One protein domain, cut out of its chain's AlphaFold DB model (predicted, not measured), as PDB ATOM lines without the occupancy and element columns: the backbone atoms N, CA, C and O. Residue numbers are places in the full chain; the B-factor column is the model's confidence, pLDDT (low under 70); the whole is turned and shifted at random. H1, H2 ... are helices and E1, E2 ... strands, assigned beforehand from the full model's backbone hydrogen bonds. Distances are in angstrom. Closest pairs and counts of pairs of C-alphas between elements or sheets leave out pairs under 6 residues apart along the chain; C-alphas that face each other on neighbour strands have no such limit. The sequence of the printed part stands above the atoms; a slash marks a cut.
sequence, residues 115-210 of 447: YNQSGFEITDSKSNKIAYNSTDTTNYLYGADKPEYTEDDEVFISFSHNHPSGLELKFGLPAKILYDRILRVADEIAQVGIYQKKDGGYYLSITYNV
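What this domain is: This is residues 115 to 210 of the 447 residues of the protein "Transposase, IS605 OrfB family" of Methanohalobium evestigatum (strain ATCC BAA-1072 / DSM 3721 / NBRC 107634 / OCM 161 / Z-7303) (UniProt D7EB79). A twisted sheet of four strands, E2, E1, E3 and E4, has a long two-stranded hairpin, E5 and E6, crossing over one of its faces, with few close C-alpha pairs between the two and the short helix H2 at one end of the gap. The small helix H1 and a long loop, residues 142 to 153, lie out at that same end, while residues 162 to 167 stick out from the E3 to E4 link. The 96 printed residues hold two named helices and six named strands, in the order E1 E2 H1 E3 E4 H2 E5 E6, and the class is mixed, helices and strands. Both sheets, ordered E2 E1 E3 E4 and E5 E6, are antiparallel. The whole is compact, with a radius of gyration of the C-alphas of 13.7 A and spans of 41 by 28 by 27 A.

Where its parts are: In the larger sheet, E1 is residues 120 to 124, starting at C-alpha 120 (134.733, 142.510, 134.979), and E2 is residues 129 to 131. E3, residues 154 to 159, measures 16.6 A, and E4, residues 169 to 174, measures 16.9 A. E5, residues 188 to 196, is the longest strand at 24.5 A. E6, residues 202 to 209, measures 23.2 A and ends at C-alpha 209 (141.480, 150.491, 122.542). H1 is residues 138 to 141, and H2, residues 175 to 181, measures 10.1 A.

How they stand to each other: E1 and E3 are inner strands and antiparallel at 160 degrees, with N 123 and O 156 2.9 A apart, within hydrogen-bond range. The hairpin E3 and E4 has N 157 and O 171 at 2.9 A, and the hairpin E1 and E2 has N 130 and O 122 at 2.9 A. E2, H1 and E3 form a split strand-helix-strand unit, two strands of one sheet that are not neighbours, with a helix between them along the chain and E1 between them in the sheet, and its crossover is right-handed. H1 and H2 are on the sheet but only graze it; the closest C-alphas of E3 and H2, those of Glu 154 and Ala 175, are 4.8 A apart. E3 and E5 are near each other, with 5 pairs of C-alphas within 10 A, while E4 is apart from E5 and E6. The closest C-alphas of E1 and E5, those of Phe 120 and Val 192, are 7.1 A apart. Residues 115 to 116 pair antiparallel with residues 191 to 192 of E5. In the hairpin E5 and E6, N 205 and O 193 are 2.8 A apart. Every O i to N i+4 pair of H2 is within hydrogen-bond range; H1 is too short for one.

The domain as a whole: The two C-alphas farthest apart, those of Ala 144 and Lys 198, are 43.9 A apart. The printed part has no cut, and the link from H1 to E3, 12 residues, is long. The mean pLDDT of the printed part is 80.1, with residues 131 to 151 under 70.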
ATOM      1  N   TYR A 115     138.159 137.791 130.652       94.25
ATOM      2  CA  TYR A 115     136.858 138.410 130.857       94.25
ATOM      3  C   TYR A 115     136.673 139.526 129.830       94.25
ATOM      4  O   TYR A 115     137.555 140.365 129.654       94.25
ATOM      5  N   ASN A 116     135.547 139.512 129.123       88.56
ATOM      6  CA  ASN A 116     135.104 140.645 128.307       88.56
ATOM      7  C   ASN A 116     134.395 141.679 129.196       88.56
ATOM      8  O   ASN A 116     134.220 141.413 130.382       88.56
ATOM      9  N   GLN A 117     133.952 142.798 128.614       73.81
ATOM     10  CA  GLN A 117     133.302 143.911 129.325       73.81
ATOM     11  C   GLN A 117     132.307 143.462 130.415       73.81
ATOM     12  O   GLN A 117     132.359 143.963 131.529       73.81
ATOM     13  N   SER A 118     131.465 142.453 130.153       84.25
ATOM     14  CA  SER A 118     130.416 142.041 131.102       84.25
ATOM     15  C   SER A 118     130.862 141.065 132.184       84.25
ATOM     16  O   SER A 118     130.040 140.619 132.976       84.25
ATOM     17  N   GLY A 119     132.139 140.688 132.189       89.44
ATOM     18  CA  GLY A 119     132.726 139.781 133.171       89.44
ATOM     19  C   GLY A 119     133.684 140.447 134.153       89.44
ATOM     20  O   GLY A 119     134.256 139.737 134.979       89.44
ATOM     21  N   PHE A 120     133.916 141.754 134.036       91.75
ATOM     22  CA  PHE A 120     134.733 142.510 134.979       91.75
ATOM     23  C   PHE A 120     134.122 143.888 135.232       91.75
ATOM     24  O   PHE A 120     133.355 144.396 134.418       91.75
ATOM     25  N   GLU A 121     134.495 144.499 136.346       88.62
ATOM     26  CA  GLU A 121     134.087 145.852 136.709       88.62
ATOM     27  C   GLU A 121     135.285 146.610 137.282       88.62
ATOM     28  O   GLU A 121     136.166 146.006 137.899       88.62
ATOM     29  N   ILE A 122     135.346 147.920 137.024       87.31
ATOM     30  CA  ILE A 122     136.384 148.805 137.559       87.31
ATOM     31  C   ILE A 122     135.716 149.875 138.415       87.31
ATOM     32  O   ILE A 122     134.908 150.652 137.900       87.31
ATOM     33  N   THR A 123     136.075 149.936 139.695       86.81
ATOM     34  CA  THR A 123     135.529 150.907 140.652       86.81
ATOM     35  C   THR A 123     136.623 151.712 141.340       86.81
ATOM     36  O   THR A 123     137.760 151.252 141.449       86.81
ATOM     37  N   ASP A 124     136.286 152.895 141.842       83.50
ATOM     38  CA  ASP A 124     137.129 153.619 142.799       83.50
ATOM     39  C   ASP A 124     136.958 153.064 144.231       83.50
ATOM     40  O   ASP A 124     136.195 152.117 144.473       83.50
ATOM     41  N   SER A 125     137.661 153.665 145.193       81.44
ATOM     42  CA  SER A 125     137.547 153.350 146.624       81.44
ATOM     43  C   SER A 125     136.159 153.601 147.221       81.44
ATOM     44  O   SER A 125     135.797 152.970 148.211       81.44
ATOM     45  N   LYS A 126     135.356 154.488 146.624       78.69
ATOM     46  CA  LYS A 126     133.970 154.772 147.030       78.69
ATOM     47  C   LYS A 126     132.964 153.850 146.333       78.69
ATOM     48  O   LYS A 126     131.762 154.003 146.518       78.69
ATOM     49  N   SER A 127     133.446 152.862 145.574       76.56
ATOM     50  CA  SER A 127     132.641 151.964 144.741       76.56
ATOM     51  C   SER A 127     131.881 152.667 143.608       76.56
ATOM     52  O   SER A 127     130.958 152.088 143.034       76.56
ATOM     53  N   ASN A 128     132.294 153.880 143.227       77.19
ATOM     54  CA  ASN A 128     131.828 154.505 141.996       77.19
ATOM     55  C   ASN A 128     132.439 153.766 140.807       77.19
ATOM     56  O   ASN A 128     133.627 153.433 140.794       77.19
ATOM     57  N   LYS A 129     131.623 153.506 139.791       73.56
ATOM     58  CA  LYS A 129     132.041 152.770 138.599       73.56
ATOM     59  C   LYS A 129     132.815 153.699 137.668       73.56
ATOM     60  O   LYS A 129     132.282 154.711 137.233       73.56
ATOM     61  N   ILE A 130     134.049 153.324 137.337       72.00
ATOM     62  CA  ILE A 130     134.939 154.096 136.453       72.00
ATOM     63  C   ILE A 130     134.765 153.668 134.989       72.00
ATOM     64  O   ILE A 130     134.873 154.478 134.074       72.00
ATOM     65  N   ALA A 131     134.497 152.382 134.753       64.25
ATOM     66  CA  ALA A 131     134.240 151.843 133.422       64.25
ATOM     67  C   ALA A 131     133.216 150.705 133.515       64.25
ATOM     68  O   ALA A 131     133.421 149.756 134.277       64.25
ATOM     69  N   TYR A 132     132.133 150.790 132.736       58.38
ATOM     70  CA  TYR A 132     131.104 149.752 132.649       58.38
ATOM     71  C   TYR A 132     130.823 149.326 131.199       58.38
ATOM     72  O   TYR A 132     131.251 149.962 130.240       58.38
ATOM     73  N   ASN A 133     130.130 148.189 131.076       47.31
ATOM     74  CA  ASN A 133     129.599 147.616 129.838       47.31
ATOM     75  C   ASN A 133     129.011 148.656 128.885       47.31
ATOM     76  O   ASN A 133     128.166 149.441 129.293       47.31
ATOM     77  N   SER A 134     129.331 148.527 127.597       44.16
ATOM     78  CA  SER A 134     128.945 149.447 126.523       44.16
ATOM     79  C   SER A 134     129.833 150.691 126.465       44.16
ATOM     80  O   SER A 134     129.631 151.648 127.199       44.16
ATOM     81  N   THR A 135     130.784 150.632 125.526       41.16
ATOM     82  CA  THR A 135     131.153 151.687 124.556       41.16
ATOM     83  C   THR A 135     131.549 153.080 125.034       41.16
ATOM     84  O   THR A 135     131.982 153.863 124.198       41.16
ATOM     85  N   ASP A 136     131.454 153.390 126.320       45.69
ATOM     86  CA  ASP A 136     131.481 154.769 126.765       45.69
ATOM     87  C   ASP A 136     132.274 154.924 128.059       45.69
ATOM     88  O   ASP A 136     131.756 155.240 129.127       45.69
ATOM     89  N   THR A 137     133.593 154.733 127.960       49.16
ATOM     90  CA  THR A 137     134.490 155.316 128.966       49.16
ATOM     91  C   THR A 137     134.540 156.845 128.841       49.16
ATOM     92  O   THR A 137     135.194 157.487 129.657       49.16
ATOM     93  N   THR A 138     133.862 157.463 127.858       46.69
ATOM     94  CA  THR A 138     133.985 158.905 127.594       46.69
ATOM     95  C   THR A 138     133.382 159.779 128.697       46.69
ATOM     96  O   THR A 138     133.981 160.806 129.022       46.69
ATOM     97  N   ASN A 139     132.304 159.344 129.367       43.09
ATOM     98  CA  ASN A 139     131.650 160.137 130.419       43.09
ATOM     99  C   ASN A 139     132.533 160.389 131.656       43.09
ATOM    100  O   ASN A 139     132.375 161.418 132.305       43.09
ATOM    101  N   TYR A 140     133.505 159.518 131.956       49.59
ATOM    102  CA  TYR A 140     134.462 159.731 133.057       49.59
ATOM    103  C   TYR A 140     135.782 160.384 132.595       49.59
ATOM    104  O   TYR A 140     136.554 160.887 133.408       49.59
ATOM    105  N   LEU A 141     136.067 160.369 131.286       47.22
ATOM    106  CA  LEU A 141     137.331 160.844 130.702       47.22
ATOM    107  C   LEU A 141     137.266 162.276 130.156       47.22
ATOM    108  O   LEU A 141     138.292 162.966 130.126       47.22
ATOM    109  N   TYR A 142     136.078 162.722 129.736       44.72
ATOM    110  CA  TYR A 142     135.858 164.013 129.074       44.72
ATOM    111  C   TYR A 142     134.817 164.912 129.768       44.72
ATOM    112  O   TYR A 142     134.566 166.013 129.280       44.72
ATOM    113  N   GLY A 143     134.248 164.491 130.903       45.75
ATOM    114  CA  GLY A 143     133.430 165.358 131.759       45.75
ATOM    115  C   GLY A 143     134.250 166.489 132.398       45.75
ATOM    116  O   GLY A 143     135.468 166.371 132.552       45.75
ATOM    117  N   ALA A 144     133.587 167.591 132.762       43.69
ATOM    118  CA  ALA A 144     134.215 168.752 133.409       43.69
ATOM    119  C   ALA A 144     134.862 168.413 134.771       43.69
ATOM    120  O   ALA A 144     135.821 169.072 135.169       43.69
ATOM    121  N   ASP A 145     134.412 167.332 135.414       51.12
ATOM    122  CA  ASP A 145     134.908 166.825 136.696       51.12
ATOM    123  C   ASP A 145     135.864 165.639 136.490       51.12
ATOM    124  O   ASP A 145     135.534 164.482 136.757       51.12
ATOM    125  N   LYS A 146     137.071 165.900 135.973       56.66
ATOM    126  CA  LYS A 146     138.116 164.866 135.952       56.66
ATOM    127  C   LYS A 146     138.511 164.537 137.395       56.66
ATOM    128  O   LYS A 146     138.907 165.453 138.114       56.66
ATOM    129  N   PRO A 147     138.484 163.266 137.820       58.75
ATOM    130  CA  PRO A 147     139.007 162.908 139.126       58.75
ATOM    131  C   PRO A 147     140.515 163.159 139.138       58.75
ATOM    132  O   PRO A 147     141.266 162.539 138.380       58.75
ATOM    133  N   GLU A 148     140.967 164.068 139.996       63.06
ATOM    134  CA  GLU A 148     142.379 164.156 140.348       63.06
ATOM    135  C   GLU A 148     142.704 163.006 141.299       63.06
ATOM    136  O   GLU A 148     142.362 163.037 142.478       63.06
ATOM    137  N   TYR A 149     143.335 161.960 140.763       68.00
ATOM    138  CA  TYR A 149     143.850 160.863 141.573       68.00
ATOM    139  C   TYR A 149     145.195 161.255 142.193       68.00
ATOM    140  O   TYR A 149     146.154 161.591 141.491       68.00
ATOM    141  N   THR A 150     145.275 161.158 143.511       68.00
ATOM    142  CA  THR A 150     146.510 161.208 144.295       68.00
ATOM    143  C   THR A 150     147.319 159.910 144.138       68.00
ATOM    144  O   THR A 150     146.870 158.941 143.519       68.00
ATOM    145  N   GLU A 151     148.558 159.874 144.648       69.50
ATOM    146  CA  GLU A 151     149.378 158.646 144.594       69.50
ATOM    147  C   GLU A 151     148.816 157.509 145.458       69.50
ATOM    148  O   GLU A 151     149.092 156.344 145.160       69.50
ATOM    149  N   ASP A 152     148.007 157.853 146.461       76.00
ATOM    150  CA  ASP A 152     147.444 156.926 147.443       76.00
ATOM    151  C   ASP A 152     146.068 156.381 147.035       76.00
ATOM    152  O   ASP A 152     145.558 155.451 147.660       76.00
ATOM    153  N   ASP A 153     145.462 156.926 145.975       82.38
ATOM    154  CA  ASP A 153     144.166 156.450 145.508       82.38
ATOM    155  C   ASP A 153     144.272 155.052 144.897       82.38
ATOM    156  O   ASP A 153     145.155 154.750 144.082       82.38
ATOM    157  N   GLU A 154     143.307 154.201 145.238       86.25
ATOM    158  CA  GLU A 154     143.180 152.857 144.695       86.25
ATOM    159  C   GLU A 154     141.969 152.742 143.766       86.25
ATOM    160  O   GLU A 154     140.899 153.319 143.970       86.25
ATOM    161  N   VAL A 155     142.150 151.943 142.723       87.94
ATOM    162  CA  VAL A 155     141.078 151.465 141.857       87.94
ATOM    163  C   VAL A 155     141.022 149.957 141.943       87.94
ATOM    164  O   VAL A 155     142.045 149.274 141.985       87.94
ATOM    165  N   PHE A 156     139.816 149.420 141.935       90.88
ATOM    166  CA  PHE A 156     139.580 148.004 142.114       90.88
ATOM    167  C   PHE A 156     139.072 147.400 140.820       90.88
ATOM    168  O   PHE A 156     138.175 147.946 140.186       90.88
ATOM    169  N   ILE A 157     139.633 146.253 140.447       92.31
ATOM    170  CA  ILE A 157     139.102 145.426 139.366       92.31
ATOM    171  C   ILE A 157     138.491 144.175 139.986       92.31
ATOM    172  O   ILE A 157     139.208 143.398 140.624       92.31
ATOM    173  N   SER A 158     137.187 143.984 139.794       93.81
ATOM    174  CA  SER A 158     136.456 142.791 140.223       93.81
ATOM    175  C   SER A 158     136.095 141.899 139.033       93.81
ATOM    176  O   SER A 158     135.999 142.359 137.892       93.81
ATOM    177  N   PHE A 159     135.936 140.598 139.284       95.56
ATOM    178  CA  PHE A 159     135.643 139.598 138.256       95.56
ATOM    179  C   PHE A 159     134.411 138.775 138.602       95.56
ATOM    180  O   PHE A 159     134.285 138.259 139.708       95.56
ATOM    181  N   SER A 160     133.534 138.581 137.620       94.62
ATOM    182  CA  SER A 160     132.313 137.799 137.805       94.62
ATOM    183  C   SER A 160     132.600 136.296 137.839       94.62
ATOM    184  O   SER A 160     133.264 135.752 136.956       94.62
ATOM    185  N   HIS A 161     132.027 135.588 138.807       95.88
ATOM    186  CA  HIS A 161     131.971 134.126 138.861       95.88
ATOM    187  C   HIS A 161     130.758 133.701 139.699       95.88
ATOM    188  O   HIS A 161     130.213 134.495 140.455       95.88
ATOM    189  N   ASN A 162     130.347 132.438 139.587       96.00
ATOM    190  CA  ASN A 162     129.227 131.870 140.352       96.00
ATOM    191  C   ASN A 162     129.701 130.721 141.251       96.00
ATOM    192  O   ASN A 162     129.064 129.671 141.336       96.00
ATOM    193  N   HIS A 163     130.901 130.859 141.815       96.88
ATOM    194  CA  HIS A 163     131.445 129.842 142.708       96.88
ATOM    195  C   HIS A 163     130.692 129.878 144.053       96.88
ATOM    196  O   HIS A 163     130.502 130.976 144.579       96.88
ATOM    197  N   PRO A 164     130.306 128.728 144.641       96.00
ATOM    198  CA  PRO A 164     129.490 128.685 145.858       96.00
ATOM    199  C   PRO A 164     130.116 129.349 147.087       96.00
ATOM    200  O   PRO A 164     129.401 129.685 148.020       96.00
ATOM    201  N   SER A 165     131.439 129.552 147.097       94.75
ATOM    202  CA  SER A 165     132.125 130.218 148.212       94.75
ATOM    203  C   SER A 165     131.702 131.675 148.418       94.75
ATOM    204  O   SER A 165     131.995 132.222 149.473       94.75
ATOM    205  N   GLY A 166     131.111 132.332 147.409       92.81
ATOM    206  CA  GLY A 166     130.754 133.757 147.471       92.81
ATOM    207  C   GLY A 166     131.948 134.715 147.600       92.81
ATOM    208  O   GLY A 166     131.752 135.918 147.715       92.81
ATOM    209  N   LEU A 167     133.180 134.195 147.578       96.19
ATOM    210  CA  LEU A 167     134.401 134.975 147.762       96.19
ATOM    211  C   LEU A 167     134.626 135.909 146.574       96.19
ATOM    212  O   LEU A 167     134.772 135.437 145.453       96.19
ATOM    213  N   GLU A 168     134.745 137.207 146.830       95.44
ATOM    214  CA  GLU A 168     134.949 138.196 145.778       95.44
ATOM    215  C   GLU A 168     136.380 138.159 145.206       95.44
ATOM    216  O   GLU A 168     137.388 138.273 145.917       95.44
ATOM    217  N   LEU A 169     136.483 138.058 143.879       96.50
ATOM    218  CA  LEU A 169     137.733 138.265 143.147       96.50
ATOM    219  C   LEU A 169     137.914 139.749 142.811       96.50
ATOM    220  O   LEU A 169     137.774 140.142 141.654       96.50
ATOM    221  N   LYS A 170     138.228 140.555 143.828       94.94
ATOM    222  CA  LYS A 170     138.495 141.997 143.730       94.94
ATOM    223  C   LYS A 170     139.957 142.296 144.046       94.94
ATOM    224  O   LYS A 170     140.494 141.805 145.039       94.94
ATOM    225  N   PHE A 171     140.599 143.096 143.196       94.69
ATOM    226  CA  PHE A 171     142.018 143.431 143.317       94.69
ATOM    227  C   PHE A 171     142.232 144.940 143.225       94.69
ATOM    228  O   PHE A 171     141.890 145.541 142.207       94.69
ATOM    229  N   GLY A 172     142.816 145.521 144.277       91.69
ATOM    230  CA  GLY A 172     143.236 146.920 144.314       91.69
ATOM    231  C   GLY A 172     144.486 147.159 143.472       91.69
ATOM    232  O   GLY A 172     145.395 146.323 143.415       91.69
ATOM    233  N   LEU A 173     144.506 148.291 142.782       89.69
ATOM    234  CA  LEU A 173     145.589 148.776 141.940       89.69
ATOM    235  C   LEU A 173     145.797 150.270 142.217       89.69
ATOM    236  O   LEU A 173     144.810 150.975 142.411       89.69
ATOM    237  N   PRO A 174     147.031 150.792 142.122       88.06
ATOM    238  CA  PRO A 174     147.250 152.233 142.218       88.06
ATOM    239  C   PRO A 174     146.513 152.974 141.094       88.06
ATOM    240  O   PRO A 174     146.776 152.723 139.907       88.06
ATOM    241  N   ALA A 175     145.615 153.892 141.458       83.94
ATOM    242  CA  ALA A 175     144.754 154.632 140.537       83.94
ATOM    243  C   ALA A 175     145.572 155.377 139.484       83.94
ATOM    244  O   ALA A 175     145.317 155.247 138.285       83.94
ATOM    245  N   LYS A 176     146.643 156.047 139.918       82.56
ATOM    246  CA  LYS A 176     147.577 156.779 139.055       82.56
ATOM    247  C   LYS A 176     148.153 155.917 137.927       82.56
ATOM    248  O   LYS A 176     148.212 156.350 136.780       82.56
ATOM    249  N   ILE A 177     148.508 154.656 138.207       81.81
ATOM    250  CA  ILE A 177     149.036 153.737 137.181       81.81
ATOM    251  C   ILE A 177     147.969 153.417 136.136       81.81
ATOM    252  O   ILE A 177     148.282 153.366 134.943       81.81
ATOM    253  N   LEU A 178     146.735 153.147 136.569       82.50
ATOM    254  CA  LEU A 178     145.644 152.844 135.649       82.50
ATOM    255  C   LEU A 178     145.281 154.084 134.825       82.50
ATOM    256  O   LEU A 178     145.117 153.984 133.607       82.50
ATOM    257  N   TYR A 179     145.239 155.247 135.471       80.19
ATOM    258  CA  TYR A 179     144.896 156.512 134.845       80.19
ATOM    259  C   TYR A 179     145.916 156.932 133.785       80.19
ATOM    260  O   TYR A 179     145.570 157.045 132.606       80.19
ATOM    261  N   ASP A 180     147.192 157.056 134.160       80.38
ATOM    262  CA  ASP A 180     148.255 157.536 133.271       80.38
ATOM    263  C   ASP A 180     148.480 156.626 132.062       80.38
ATOM    264  O   ASP A 180     148.889 157.076 130.987       80.38
ATOM    265  N   ARG A 181     148.264 155.318 132.237       81.88
ATOM    266  CA  ARG A 181     148.610 154.320 131.217       81.88
ATOM    267  C   ARG A 181     147.434 153.869 130.373       81.88
ATOM    268  O   ARG A 181     147.682 153.385 129.268       81.88
ATOM    269  N   ILE A 182     146.215 153.947 130.896       84.06
ATOM    270  CA  ILE A 182     145.013 153.451 130.226       84.06
ATOM    271  C   ILE A 182     143.978 154.557 130.135       84.06
ATOM    272  O   ILE A 182     143.733 155.020 129.029       84.06
ATOM    273  N   LEU A 183     143.400 154.982 131.261       78.50
ATOM    274  CA  LEU A 183     142.185 155.804 131.249       78.50
ATOM    275  C   LEU A 183     142.405 157.102 130.455       78.50
ATOM    276  O   LEU A 183     141.628 157.401 129.564       78.50
ATOM    277  N   ARG A 184     143.541 157.788 130.627       78.50
ATOM    278  CA  ARG A 184     143.857 159.030 129.896       78.50
ATOM    279  C   ARG A 184     143.893 158.898 128.363       78.50
ATOM    280  O   ARG A 184     143.803 159.906 127.667       78.50
ATOM    281  N   VAL A 185     144.130 157.701 127.828       78.44
ATOM    282  CA  VAL A 185     144.431 157.491 126.397       78.44
ATOM    283  C   VAL A 185     143.525 156.471 125.719       78.44
ATOM    284  O   VAL A 185     143.733 156.197 124.538       78.44
ATOM    285  N   ALA A 186     142.611 155.839 126.449       82.44
ATOM    286  CA  ALA A 186     141.804 154.740 125.947       82.44
ATOM    287  C   ALA A 186     140.349 155.166 125.756       82.44
ATOM    288  O   ALA A 186     139.759 155.735 126.666       82.44
ATOM    289  N   ASP A 187     139.763 154.792 124.621       78.50
ATOM    290  CA  ASP A 187     138.322 154.962 124.378       78.50
ATOM    291  C   ASP A 187     137.505 153.801 124.955       78.50
ATOM    292  O   ASP A 187     136.289 153.874 125.075       78.50
ATOM    293  N   GLU A 188     138.160 152.666 125.211       81.50
ATOM    294  CA  GLU A 188     137.481 151.448 125.631       81.50
ATOM    295  C   GLU A 188     138.455 150.492 126.323       81.50
ATOM    296  O   GLU A 188     139.578 150.286 125.853       81.50
ATOM    297  N   ILE A 189     138.012 149.810 127.381       87.56
ATOM    298  CA  ILE A 189     138.680 148.615 127.913       87.56
ATOM    299  C   ILE A 189     137.903 147.380 127.441       87.56
ATOM    300  O   ILE A 189     136.836 147.063 127.957       87.56
ATOM    301  N   ALA A 190     138.451 146.649 126.470       86.56
ATOM    302  CA  ALA A 190     137.744 145.544 125.816       86.56
ATOM    303  C   ALA A 190     137.742 144.235 126.617       86.56
ATOM    304  O   ALA A 190     136.775 143.469 126.585       86.56
ATOM    305  N   GLN A 191     138.850 143.925 127.297       91.56
ATOM    306  CA  GLN A 191     138.977 142.679 128.056       91.56
ATOM    307  C   GLN A 191     140.019 142.786 129.167       91.56
ATOM    308  O   GLN A 191     141.058 143.429 129.006       91.56
ATOM    309  N   VAL A 192     139.797 142.049 130.251       94.25
ATOM    310  CA  VAL A 192     140.770 141.863 131.327       94.25
ATOM    311  C   VAL A 192     141.003 140.372 131.531       94.25
ATOM    312  O   VAL A 192     140.071 139.585 131.659       94.25
ATOM    313  N   GLY A 193     142.266 139.955 131.513       95.94
ATOM    314  CA  GLY A 193     142.646 138.564 131.743       95.94
ATOM    315  C   GLY A 193     143.414 138.377 133.040       95.94
ATOM    316  O   GLY A 193     144.291 139.177 133.332       95.94
ATOM    317  N   ILE A 194     143.152 137.299 133.773       97.56
ATOM    318  CA  ILE A 194     143.948 136.886 134.934       97.56
ATOM    319  C   ILE A 194     144.868 135.747 134.502       97.56
ATOM    320  O   ILE A 194     144.411 134.742 133.949       97.56
ATOM    321  N   TYR A 195     146.174 135.886 134.733       96.75
ATOM    322  CA  TYR A 195     147.155 134.848 134.421       96.75
ATOM    323  C   TYR A 195     148.276 134.771 135.453       96.75
ATOM    324  O   TYR A 195     148.649 135.765 136.073       96.75
ATOM    325  N   GLN A 196     148.869 133.585 135.571       95.00
ATOM    326  CA  GLN A 196     150.043 133.354 136.402       95.00
ATOM    327  C   GLN A 196     151.298 133.224 135.530       95.00
ATOM    328  O   GLN A 196     151.299 132.568 134.482       95.00
ATOM    329  N   LYS A 197     152.394 133.862 135.941       89.62
ATOM    330  CA  LYS A 197     153.711 133.662 135.324       89.62
ATOM    331  C   LYS A 197     154.416 132.456 135.942       89.62
ATOM    332  O   LYS A 197     154.085 131.980 137.017       89.62
ATOM    333  N   LYS A 198     155.475 131.983 135.273       79.81
ATOM    334  CA  LYS A 198     156.293 130.834 135.718       79.81
ATOM    335  C   LYS A 198     157.000 131.032 137.066       79.81
ATOM    336  O   LYS A 198     157.597 130.086 137.570       79.81
ATOM    337  N   ASP A 199     157.039 132.256 137.581       78.31
ATOM    338  CA  ASP A 199     157.570 132.582 138.904       78.31
ATOM    339  C   ASP A 199     156.515 132.463 140.020       78.31
ATOM    340  O   ASP A 199     156.859 132.698 141.173       78.31
ATOM    341  N   GLY A 200     155.274 132.092 139.683       86.12
ATOM    342  CA  GLY A 200     154.135 132.008 140.600       86.12
ATOM    343  C   GLY A 200     153.377 133.329 140.761       86.12
ATOM    344  O   GLY A 200     152.308 133.347 141.355       86.12
ATOM    345  N   GLY A 201     153.890 134.439 140.217       92.31
ATOM    346  CA  GLY A 201     153.236 135.739 140.345       92.31
ATOM    347  C   GLY A 201     151.974 135.843 139.489       92.31
ATOM    348  O   GLY A 201     151.990 135.451 138.316       92.31
ATOM    349  N   TYR A 202     150.923 136.437 140.054       96.44
ATOM    350  CA  TYR A 202     149.666 136.731 139.369       96.44
ATOM    351  C   TYR A 202     149.686 138.108 138.716       96.44
ATOM    352  O   TYR A 202     150.276 139.069 139.219       96.44
ATOM    353  N   TYR A 203     149.053 138.183 137.552       96.19
ATOM    354  CA  TYR A 203     148.986 139.389 136.751       96.19
ATOM    355  C   TYR A 203     147.617 139.528 136.098       96.19
ATOM    356  O   TYR A 203     147.027 138.550 135.634       96.19
ATOM    357  N   LEU A 204     147.183 140.776 135.980       95.94
ATOM    358  CA  LEU A 204     146.104 141.190 135.103       95.94
ATOM    359  C   LEU A 204     146.679 141.596 133.744       95.94
ATOM    360  O   LEU A 204     147.717 142.252 133.671       95.94
ATOM    361  N   SER A 205     146.031 141.198 132.655       94.88
ATOM    362  CA  SER A 205     146.279 141.689 131.299       94.88
ATOM    363  C   SER A 205     145.088 142.532 130.860       94.88
ATOM    364  O   SER A 205     144.085 141.982 130.403       94.88
ATOM    365  N   ILE A 206     145.197 143.850 131.007       92.38
ATOM    366  CA  ILE A 206     144.138 144.800 130.652       92.38
ATOM    367  C   ILE A 206     144.323 145.176 129.186       92.38
ATOM    368  O   ILE A 206     145.359 145.734 128.826       92.38
ATOM    369  N   THR A 207     143.365 144.829 128.332       91.75
ATOM    370  CA  THR A 207     143.379 145.172 126.904       91.75
ATOM    371  C   THR A 207     142.412 146.309 126.643       91.75
ATOM    372  O   THR A 207     141.241 146.207 126.993       91.75
ATOM    373  N   TYR A 208     142.900 147.359 125.998       88.00
ATOM    374  CA  TYR A 208     142.168 148.602 125.789       88.00
ATOM    375  C   TYR A 208     142.403 149.144 124.382       88.00
ATOM    376  O   TYR A 208     143.465 148.916 123.796       88.00
ATOM    377  N   ASN A 209     141.401 149.813 123.823       86.62
ATOM    378  CA  ASN A 209     141.480 150.491 122.542       86.62
ATOM    379  C   ASN A 209     142.018 151.908 122.746       86.62
ATOM    380  O   ASN A 209     141.514 152.645 123.581       86.62
ATOM    381  N   VAL A 210     143.031 152.279 121.973       83.69
ATOM    382  CA  VAL A 210     143.559 153.644 121.895       83.69
ATOM    383  C   VAL A 210     143.178 154.220 120.535       83.69
ATOM    384  O   VAL A 210     143.506 153.564 119.532       83.69
TER     385      VAL A 210